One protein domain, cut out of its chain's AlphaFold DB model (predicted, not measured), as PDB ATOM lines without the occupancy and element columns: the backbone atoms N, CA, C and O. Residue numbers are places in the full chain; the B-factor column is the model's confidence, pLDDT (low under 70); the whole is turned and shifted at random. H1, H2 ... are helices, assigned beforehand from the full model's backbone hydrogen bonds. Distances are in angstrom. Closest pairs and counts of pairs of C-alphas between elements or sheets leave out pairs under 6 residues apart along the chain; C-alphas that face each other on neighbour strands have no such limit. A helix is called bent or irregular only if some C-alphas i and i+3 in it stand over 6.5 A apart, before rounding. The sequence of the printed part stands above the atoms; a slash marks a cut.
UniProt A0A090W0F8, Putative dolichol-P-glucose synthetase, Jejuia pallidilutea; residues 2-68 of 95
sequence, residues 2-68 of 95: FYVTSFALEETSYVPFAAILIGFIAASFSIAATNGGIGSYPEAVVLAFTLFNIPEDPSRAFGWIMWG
ATOM      1  N   PHE A   2      40.413 -18.813 -22.736       93.06
ATOM      2  CA  PHE A   2      39.777 -19.711 -21.751       93.06
ATOM      3  C   PHE A   2      39.095 -19.020 -20.554       93.06
ATOM      4  O   PHE A   2      37.910 -19.231 -20.335       93.06
ATOM      5  N   TYR A   3      39.804 -18.140 -19.834       94.31
ATOM      6  CA  TYR A   3      39.211 -17.380 -18.724       94.31
ATOM      7  C   TYR A   3      38.102 -16.422 -19.177       94.31
ATOM      8  O   TYR A   3      37.019 -16.427 -18.621       94.31
ATOM      9  N   VAL A   4      38.339 -15.619 -20.217       93.19
ATOM     10  CA  VAL A   4      37.366 -14.609 -20.680       93.19
ATOM     11  C   VAL A   4      36.057 -15.249 -21.145       93.19
ATOM     12  O   VAL A   4      34.984 -14.698 -20.934       93.19
ATOM     13  N   THR A   5      36.120 -16.431 -21.747       93.69
ATOM     14  CA  THR A   5      34.922 -17.131 -22.212       93.69
ATOM     15  C   THR A   5      34.109 -17.737 -21.070       93.69
ATOM     16  O   THR A   5      32.970 -18.128 -21.301       93.69
ATOM     17  N   SER A   6      34.619 -17.795 -19.831       93.62
ATOM     18  CA  SER A   6      33.800 -18.254 -18.699       93.62
ATOM     19  C   SER A   6      32.623 -17.308 -18.450       93.62
ATOM     20  O   SER A   6      31.588 -17.732 -17.952       93.62
ATOM     21  N   PHE A   7      32.736 -16.051 -18.891       94.44
ATOM     22  CA  PHE A   7      31.662 -15.060 -18.870       94.44
ATOM     23  C   PHE A   7      30.651 -15.203 -20.020       94.44
ATOM     24  O   PHE A   7      29.716 -14.413 -20.099       94.44
ATOM     25  N   ALA A   8      30.821 -16.173 -20.927       93.06
ATOM     26  CA  ALA A   8      29.889 -16.392 -22.036       93.06
ATOM     27  C   ALA A   8      28.568 -17.040 -21.588       93.06
ATOM     28  O   ALA A   8      27.559 -16.889 -22.273       93.06
ATOM     29  N   LEU A   9      28.577 -17.752 -20.456       94.31
ATOM     30  CA  LEU A   9      27.399 -18.357 -19.838       94.31
ATOM     31  C   LEU A   9      27.310 -17.904 -18.380       94.31
ATOM     32  O   LEU A   9      28.319 -17.874 -17.672       94.31
ATOM     33  N   GLU A  10      26.096 -17.606 -17.917       93.50
ATOM     34  CA  GLU A  10      25.835 -17.243 -16.517       93.50
ATOM     35  C   GLU A  10      26.308 -18.354 -15.565       93.50
ATOM     36  O   GLU A  10      27.051 -18.087 -14.619       93.50
ATOM     37  N   GLU A  11      26.028 -19.609 -15.926       91.31
ATOM     38  CA  GLU A  11      26.412 -20.821 -15.189       91.31
ATOM     39  C   GLU A  11      27.929 -21.057 -15.091       91.31
ATOM     40  O   GLU A  11      28.391 -21.805 -14.232       91.31
ATOM     41  N   THR A  12      28.735 -20.445 -15.966       93.25
ATOM     42  CA  THR A  12      30.203 -20.563 -15.909       93.25
ATOM     43  C   THR A  12      30.896 -19.295 -15.418       93.25
ATOM     44  O   THR A  12      32.114 -19.283 -15.242       93.25
ATOM     45  N   SER A  13      30.137 -18.229 -15.154       93.19
ATOM     46  CA  SER A  13      30.684 -16.923 -14.775       93.19
ATOM     47  C   SER A  13      31.282 -16.899 -13.364       93.19
ATOM     48  O   SER A  13      32.212 -16.138 -13.102       93.19
ATOM     49  N   TYR A  14      30.792 -17.767 -12.474       92.94
ATOM     50  CA  TYR A  14      31.232 -17.879 -11.081       92.94
ATOM     51  C   TYR A  14      32.318 -18.946 -10.865       92.94
ATOM     52  O   TYR A  14      32.726 -19.199  -9.730       92.94
ATOM     53  N   VAL A  15      32.781 -19.594 -11.940       94.25
ATOM     54  CA  VAL A  15      33.759 -20.683 -11.860       94.25
ATOM     55  C   VAL A  15      35.056 -20.180 -11.213       94.25
ATOM     56  O   VAL A  15      35.628 -19.182 -11.664       94.25
ATOM     57  N   PRO A  16      35.563 -20.856 -10.162       95.56
ATOM     58  CA  PRO A  16      36.763 -20.413  -9.472       95.56
ATOM     59  C   PRO A  16      37.973 -20.467 -10.404       95.56
ATOM     60  O   PRO A  16      38.126 -21.376 -11.219       95.56
ATOM     61  N   PHE A  17      38.898 -19.522 -10.236       95.38
ATOM     62  CA  PHE A  17      40.076 -19.407 -11.099       95.38
ATOM     63  C   PHE A  17      40.924 -20.693 -11.152       95.38
ATOM     64  O   PHE A  17      41.466 -21.037 -12.199       95.38
ATOM     65  N   ALA A  18      40.989 -21.450 -10.053       96.25
ATOM     66  CA  ALA A  18      41.653 -22.753 -10.030       96.25
ATOM     67  C   ALA A  18      41.010 -23.757 -11.007       96.25
ATOM     68  O   ALA A  18      41.730 -24.419 -11.749       96.25
ATOM     69  N   ALA A  19      39.676 -23.819 -11.078       96.44
ATOM     70  CA  ALA A  19      38.966 -24.682 -12.023       96.44
ATOM     71  C   ALA A  19      39.234 -24.272 -13.475       96.44
ATOM     72  O   ALA A  19      39.480 -25.132 -14.318       96.44
ATOM     73  N   ILE A  20      39.282 -22.965 -13.755       97.12
ATOM     74  CA  ILE A  20      39.678 -22.430 -15.067       97.12
ATOM     75  C   ILE A  20      41.079 -22.915 -15.457       97.12
ATOM     76  O   ILE A  20      41.273 -23.351 -16.589       97.12
ATOM     77  N   LEU A  21      42.054 -22.868 -14.542       97.44
ATOM     78  CA  LEU A  21      43.419 -23.331 -14.817       97.44
ATOM     79  C   LEU A  21      43.479 -24.839 -15.077       97.44
ATOM     80  O   LEU A  21      44.103 -25.262 -16.048       97.44
ATOM     81  N   ILE A  22      42.813 -25.645 -14.246       97.50
ATOM     82  CA  ILE A  22      42.777 -27.103 -14.425       97.50
ATOM     83  C   ILE A  22      42.070 -27.469 -15.735       97.50
ATOM     84  O   ILE A  22      42.594 -28.275 -16.504       97.50
ATOM     85  N   GLY A  23      40.944 -26.819 -16.042       97.19
ATOM     86  CA  GLY A  23      40.231 -26.978 -17.310       97.19
ATOM     87  C   GLY A  23      41.085 -26.598 -18.511       97.19
ATOM     88  O   GLY A  23      41.148 -27.352 -19.478       97.19
ATOM     89  N   PHE A  24      41.810 -25.480 -18.436       96.81
ATOM     90  CA  PHE A  24      42.723 -25.055 -19.492       96.81
ATOM     91  C   PHE A  24      43.824 -26.092 -19.749       96.81
ATOM     92  O   PHE A  24      44.088 -26.424 -20.906       96.81
ATOM     93  N   ILE A  25      44.446 -26.622 -18.693       96.75
ATOM     94  CA  ILE A  25      45.509 -27.628 -18.807       96.75
ATOM     95  C   ILE A  25      44.954 -28.919 -19.423       96.75
ATOM     96  O   ILE A  25      45.487 -29.391 -20.428       96.75
ATOM     97  N   ALA A  26      43.861 -29.455 -18.872       96.81
ATOM     98  CA  ALA A  26      43.243 -30.692 -19.350       96.81
ATOM     99  C   ALA A  26      42.805 -30.582 -20.820       96.81
ATOM    100  O   ALA A  26      43.128 -31.436 -21.648       96.81
ATOM    101  N   ALA A  27      42.129 -29.488 -21.174       96.44
ATOM    102  CA  ALA A  27      41.652 -29.259 -22.530       96.44
ATOM    103  C   ALA A  27      42.801 -29.028 -23.529       96.44
ATOM    104  O   ALA A  27      42.716 -29.458 -24.678       96.44
ATOM    105  N   SER A  28      43.915 -28.423 -23.099       94.56
ATOM    106  CA  SER A  28      45.107 -28.260 -23.945       94.56
ATOM    107  C   SER A  28      45.748 -29.600 -24.304       94.56
ATOM    108  O   SER A  28      46.090 -29.822 -25.467       94.56
ATOM    109  N   PHE A  29      45.851 -30.532 -23.349       95.12
ATOM    110  CA  PHE A  29      46.317 -31.891 -23.644       95.12
ATOM    111  C   PHE A  29      45.382 -32.629 -24.599       95.12
ATOM    112  O   PHE A  29      45.849 -33.386 -25.444       95.12
ATOM    113  N   SER A  30      44.076 -32.365 -24.524       95.25
ATOM    114  CA  SER A  30      43.095 -32.948 -25.441       95.25
ATOM    115  C   SER A  30      43.348 -32.570 -26.907       95.25
ATOM    116  O   SER A  30      43.224 -33.420 -27.786       95.25
ATOM    117  N   ILE A  31      43.781 -31.330 -27.179       94.69
ATOM    118  CA  ILE A  31      44.182 -30.898 -28.532       94.69
ATOM    119  C   ILE A  31      45.413 -31.663 -29.022       94.69
ATOM    120  O   ILE A  31      45.496 -31.976 -30.203       94.69
ATOM    121  N   ALA A  32      46.374 -31.941 -28.138       91.31
ATOM    122  CA  ALA A  32      47.588 -32.670 -28.495       91.31
ATOM    123  C   ALA A  32      47.344 -34.178 -28.666       91.31
ATOM    124  O   ALA A  32      48.005 -34.825 -29.475       91.31
ATOM    125  N   ALA A  33      46.409 -34.739 -27.897       92.56
ATOM    126  CA  ALA A  33      46.107 -36.165 -27.893       92.56
ATOM    127  C   ALA A  33      45.220 -36.608 -29.070       92.56
ATOM    128  O   ALA A  33      45.251 -37.780 -29.442       92.56
ATOM    129  N   THR A  34      44.423 -35.707 -29.653       93.25
ATOM    130  CA  THR A  34      43.506 -36.017 -30.763       93.25
ATOM    131  C   THR A  34      43.671 -35.033 -31.924       93.25
ATOM    132  O   THR A  34      44.443 -34.083 -31.844       93.25
ATOM    133  N   ASN A  35      42.955 -35.235 -33.034       91.38
ATOM    134  CA  ASN A  35      43.018 -34.352 -34.205       91.38
ATOM    135  C   ASN A  35      42.390 -32.977 -33.912       91.38
ATOM    136  O   ASN A  35      41.233 -32.718 -34.243       91.38
ATOM    137  N   GLY A  36      43.151 -32.094 -33.266       89.50
ATOM    138  CA  GLY A  36      42.722 -30.736 -32.945       89.50
ATOM    139  C   GLY A  36      41.707 -30.644 -31.801       89.50
ATOM    140  O   GLY A  36      41.112 -29.584 -31.618       89.50
ATOM    141  N   GLY A  37      41.488 -31.716 -31.033       94.25
ATOM    142  CA  GLY A  37      40.618 -31.692 -29.853       94.25
ATOM    143  C   GLY A  37      39.114 -31.718 -30.142       94.25
ATOM    144  O   GLY A  37      38.327 -31.468 -29.231       94.25
ATOM    145  N   ILE A  38      38.677 -31.976 -31.379       94.81
ATOM    146  CA  ILE A  38      37.243 -31.982 -31.706       94.81
ATOM    147  C   ILE A  38      36.509 -33.077 -30.913       94.81
ATOM    148  O   ILE A  38      36.880 -34.248 -30.946       94.81
ATOM    149  N   GLY A  39      35.489 -32.686 -30.148       93.19
ATOM    150  CA  GLY A  39      34.754 -33.566 -29.230       93.19
ATOM    151  C   GLY A  39      35.498 -33.877 -27.924       93.19
ATOM    152  O   GLY A  39      34.928 -33.713 -26.849       93.19
ATOM    153  N   SER A  40      36.782 -34.242 -27.979       96.12
ATOM    154  CA  SER A  40      37.562 -34.555 -26.774       96.12
ATOM    155  C   SER A  40      37.861 -33.325 -25.909       96.12
ATOM    156  O   SER A  40      38.116 -33.463 -24.714       96.12
ATOM    157  N   TYR A  41      37.888 -32.119 -26.484       97.50
ATOM    158  CA  TYR A  41      38.139 -30.878 -25.748       97.50
ATOM    159  C   TYR A  41      36.985 -30.539 -24.792       97.50
ATOM    160  O   TYR A  41      37.262 -30.396 -23.603       97.50
ATOM    161  N   PRO A  42      35.709 -30.471 -25.240       97.44
ATOM    162  CA  PRO A  42      34.570 -30.319 -24.335       97.44
ATOM    163  C   PRO A  42      34.554 -31.341 -23.198       97.44
ATOM    164  O   PRO A  42      34.379 -30.955 -22.047       97.44
ATOM    165  N   GLU A  43      34.816 -32.618 -23.487       97.75
ATOM    166  CA  GLU A  43      34.822 -33.660 -22.451       97.75
ATOM    167  C   GLU A  43      35.982 -33.501 -21.457       97.75
ATOM    168  O   GLU A  43      35.794 -33.669 -20.255       97.75
ATOM    169  N   ALA A  44      37.168 -33.083 -21.908       97.75
ATOM    170  CA  ALA A  44      38.271 -32.761 -21.000       97.75
ATOM    171  C   ALA A  44      37.931 -31.587 -20.065       97.75
ATOM    172  O   ALA A  44      38.332 -31.587 -18.900       97.75
ATOM    173  N   VAL A  45      37.168 -30.603 -20.552       97.88
ATOM    174  CA  VAL A  45      36.671 -29.500 -19.723       97.88
ATOM    175  C   VAL A  45      35.638 -29.991 -18.709       97.88
ATOM    176  O   VAL A  45      35.749 -29.633 -17.541       97.88
ATOM    177  N   VAL A  46      34.693 -30.848 -19.111       98.19
ATOM    178  CA  VAL A  46      33.721 -31.477 -18.196       98.19
ATOM    179  C   VAL A  46      34.439 -32.232 -17.077       98.19
ATOM    180  O   VAL A  46      34.167 -32.002 -15.899       98.19
ATOM    181  N   LEU A  47      35.414 -33.076 -17.417       97.81
ATOM    182  CA  LEU A  47      36.192 -33.827 -16.428       97.81
ATOM    183  C   LEU A  47      36.954 -32.910 -15.467       97.81
ATOM    184  O   LEU A  47      37.041 -33.196 -14.282       97.81
ATOM    185  N   ALA A  48      37.489 -31.791 -15.952       97.50
ATOM    186  CA  ALA A  48      38.183 -30.834 -15.100       97.50
ATOM    187  C   ALA A  48      37.231 -30.049 -14.187       97.50
ATOM    188  O   ALA A  48      37.544 -29.818 -13.024       97.50
ATOM    189  N   PHE A  49      36.083 -29.618 -14.706       97.19
ATOM    190  CA  PHE A  49      35.126 -28.773 -13.992       97.19
ATOM    191  C   PHE A  49      34.303 -29.562 -12.964       97.19
ATOM    192  O   PHE A  49      33.994 -29.040 -11.891       97.19
ATOM    193  N   THR A  50      34.042 -30.845 -13.217       96.94
ATOM    194  CA  THR A  50      33.387 -31.741 -12.250       96.94
ATOM    195  C   THR A  50      34.215 -31.946 -10.977       96.94
ATOM    196  O   THR A  50      33.633 -32.052  -9.900       96.94
ATOM    197  N   LEU A  51      35.555 -31.863 -11.038       96.62
ATOM    198  CA  LEU A  51      36.424 -31.855  -9.842       96.62
ATOM    199  C   LEU A  51      36.135 -30.681  -8.891       96.62
ATOM    200  O   LEU A  51      36.497 -30.727  -7.718       96.62
ATOM    201  N   PHE A  52      35.486 -29.631  -9.398       96.00
ATOM    202  CA  PHE A  52      35.088 -28.442  -8.651       96.00
ATOM    203  C   PHE A  52      33.566 -28.360  -8.447       96.00
ATOM    204  O   PHE A  52      33.060 -27.296  -8.096       96.00
ATOM    205  N   ASN A  53      32.841 -29.470  -8.632       95.62
ATOM    206  CA  ASN A  53      31.381 -29.566  -8.509       95.62
ATOM    207  C   ASN A  53      30.600 -28.633  -9.453       95.62
ATOM    208  O   ASN A  53      29.502 -28.188  -9.124       95.62
ATOM    209  N   ILE A  54      31.154 -28.327 -10.627       95.81
ATOM    210  CA  ILE A  54      30.436 -27.577 -11.663       95.81
ATOM    211  C   ILE A  54      29.617 -28.578 -12.497       95.81
ATOM    212  O   ILE A  54      30.152 -29.632 -12.854       95.81
ATOM    213  N   PRO A  55      28.345 -28.283 -12.828       96.25
ATOM    214  CA  PRO A  55      27.504 -29.219 -13.568       96.25
ATOM    215  C   PRO A  55      28.052 -29.541 -14.969       96.25
ATOM    216  O   PRO A  55      28.692 -28.709 -15.619       96.25
ATOM    217  N   GLU A  56      27.787 -30.752 -15.459       97.06
ATOM    218  CA  GLU A  56      28.358 -31.239 -16.722       97.06
ATOM    219  C   GLU A  56      27.855 -30.472 -17.946       97.06
ATOM    220  O   GLU A  56      28.653 -30.077 -18.791       97.06
ATOM    221  N   ASP A  57      26.548 -30.233 -18.043       97.00
ATOM    222  CA  ASP A  57      25.937 -29.571 -19.200       97.00
ATOM    223  C   ASP A  57      26.487 -28.157 -19.464       97.00
ATOM    224  O   ASP A  57      26.937 -27.909 -20.591       97.00
ATOM    225  N   PRO A  58      26.557 -27.236 -18.478       96.25
ATOM    226  CA  PRO A  58      27.189 -25.935 -18.688       96.25
ATOM    227  C   PRO A  58      28.695 -26.056 -18.953       96.25
ATOM    228  O   PRO A  58      29.226 -25.306 -19.772       96.25
ATOM    229  N   SER A  59      29.383 -27.031 -18.346       97.31
ATOM    230  CA  SER A  59      30.807 -27.286 -18.610       97.31
ATOM    231  C   SER A  59      31.053 -27.710 -20.061       97.31
ATOM    232  O   SER A  59      31.968 -27.209 -20.718       97.31
ATOM    233  N   ARG A  60      30.202 -28.594 -20.592       97.75
ATOM    234  CA  ARG A  60      30.252 -29.074 -21.977       97.75
ATOM    235  C   ARG A  60      29.921 -27.956 -22.958       97.75
ATOM    236  O   ARG A  60      30.632 -27.790 -23.951       97.75
ATOM    237  N   ALA A  61      28.886 -27.164 -22.671       97.12
ATOM    238  CA  ALA A  61      28.523 -25.997 -23.469       97.12
ATOM    239  C   ALA A  61      29.680 -24.987 -23.534       97.12
ATOM    240  O   ALA A  61      30.086 -24.580 -24.624       97.12
ATOM    241  N   PHE A  62      30.279 -24.653 -22.387       97.25
ATOM    242  CA  PHE A  62      31.460 -23.794 -22.327       97.25
ATOM    243  C   PHE A  62      32.637 -24.377 -23.122       97.25
ATOM    244  O   PHE A  62      33.259 -23.655 -23.901       97.25
ATOM    245  N   GLY A  63      32.909 -25.680 -22.999       97.00
ATOM    246  CA  GLY A  63      33.960 -26.358 -23.758       97.00
ATOM    247  C   GLY A  63      33.772 -26.255 -25.277       97.00
ATOM    248  O   GLY A  63      34.730 -25.955 -25.994       97.00
ATOM    249  N   TRP A  64      32.541 -26.422 -25.770       97.06
ATOM    250  CA  TRP A  64      32.210 -26.244 -27.189       97.06
ATOM    251  C   TRP A  64      32.354 -24.798 -27.658       97.06
ATOM    252  O   TRP A  64      32.953 -24.560 -28.710       97.06
ATOM    253  N   ILE A  65      31.859 -23.829 -26.880       96.50
ATOM    254  CA  ILE A  65      32.004 -22.399 -27.187       96.50
ATOM    255  C   ILE A  65      33.488 -22.032 -27.262       96.50
ATOM    256  O   ILE A  65      33.919 -21.373 -28.210       96.50
ATOM    257  N   MET A  66      34.284 -22.491 -26.297       95.88
ATOM    258  CA  MET A  66      35.721 -22.251 -26.243       95.88
ATOM    259  C   MET A  66      36.464 -22.819 -27.448       95.88
ATOM    260  O   MET A  66      37.161 -22.078 -28.147       95.88
ATOM    261  N   TRP A  67      36.308 -24.121 -27.698       96.44
ATOM    262  CA  TRP A  67      36.981 -24.802 -28.800       96.44
ATOM    263  C   TRP A  67      36.558 -24.232 -30.158       96.44
ATOM    264  O   TRP A  67      37.410 -23.940 -31.003       96.44
ATOM    265  N   GLY A  68      35.254 -24.013 -30.356       95.81
ATOM    266  CA  GLY A  68      34.700 -23.497 -31.604       95.81
ATOM    267  C   GLY A  68      35.166 -22.074 -31.894       95.81
ATOM    268  O   GLY A  68      35.636 -21.795 -32.997       95.81
TER     269      GLY A  68
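AT A GLANCE: This is residues 2 to 68 of the 95 residues of the protein "Putative dolichol-P-glucose synthetase" of Jejuia pallidilutea (UniProt A0A090W0F8). Three longer helices, H3, H4 and H5, fold back and forth on one another as two helical hairpins in succession, with H4 packed on both H3 and H5 and the three centres making a triangle. Two short helices, H1 and H2, come first along the printed part and pack on H5. The printed part has 67 residues with five named helices, in the order H1, H2, H3, H4, H5, and no named strand; the class is all helix. The whole is compact, with a radius of gyration of the C-alphas of 10.4 A, and only just elongated, spanning 31 by 20 by 19 A.

IN THESE COORDINATES: H1, residues 4 to 8, begins at C-alpha 4, at (37.366, -14.609, -20.680), and measures 7.8 A from first to last C-alpha. It is neither bent nor irregular, but only just: C-alphas 4 and 7 are 6.0 A apart. H2, residues 10 to 13, measures 5.2 A. H3, residues 17 to 33, is the longest helix at 24.5 A and begins at C-alpha 17, at (40.076, -19.407, -11.099). H4, residues 40 to 50, measures 15.4 A. H5, residues 56 to 68, measures 17.9 A and ends at C-alpha 68, at (34.700, -23.497, -31.604).

HOW THE PARTS SIT: H5 is the hub, touching three other helices. H1 touches residues 62 to 66 of H5 alone; the closest C-alphas, of Thr 5 and Met 66, are 6.6 A apart. H2 touches residues 58 to 62 of H5 alone, closest at the C-alphas of Glu 11 and Pro 58, 6.2 A. H1 and H2 only just touch, with 3 pairs of C-alphas within 8 A, and only at the corner by their link; their closest C-alphas are those of Phe 7 and Ser 13, 4.6 A. H4 and H5 form a hairpin, opposite ways at a steep tilt of 39 degrees, with the closest C-alphas, of Pro 42 and Gly 63, 4.0 A apart. H3 and H4 form a hairpin too, opposite ways at a shallow tilt of 27 degrees, closest at the C-alphas of Gly 23 and Ala 48, 4.9 A. H3 and H5 are near each other. H1 and H3 are only just apart, at 8.1 A between their closest C-alphas, and H2 and H3 are apart, as are H4 and each of H1 and H2. Every O i to N i+4 pair is within hydrogen-bond range in H3, H4 and H5; in H1 it is 0 of 1, with 2 of 2 O i to N i+3 pairs within range, and H2 is too short for an O i to N i+4 pair.

THE WHOLE: The C-alphas farthest apart are those of Tyr 14 and Asn 35, at 30.7 A. The printed part has no cut, and no link is long: H3 to H4 is short, the others tight. The mean pLDDT of the printed part is 95.5, and no printed residue is under 70.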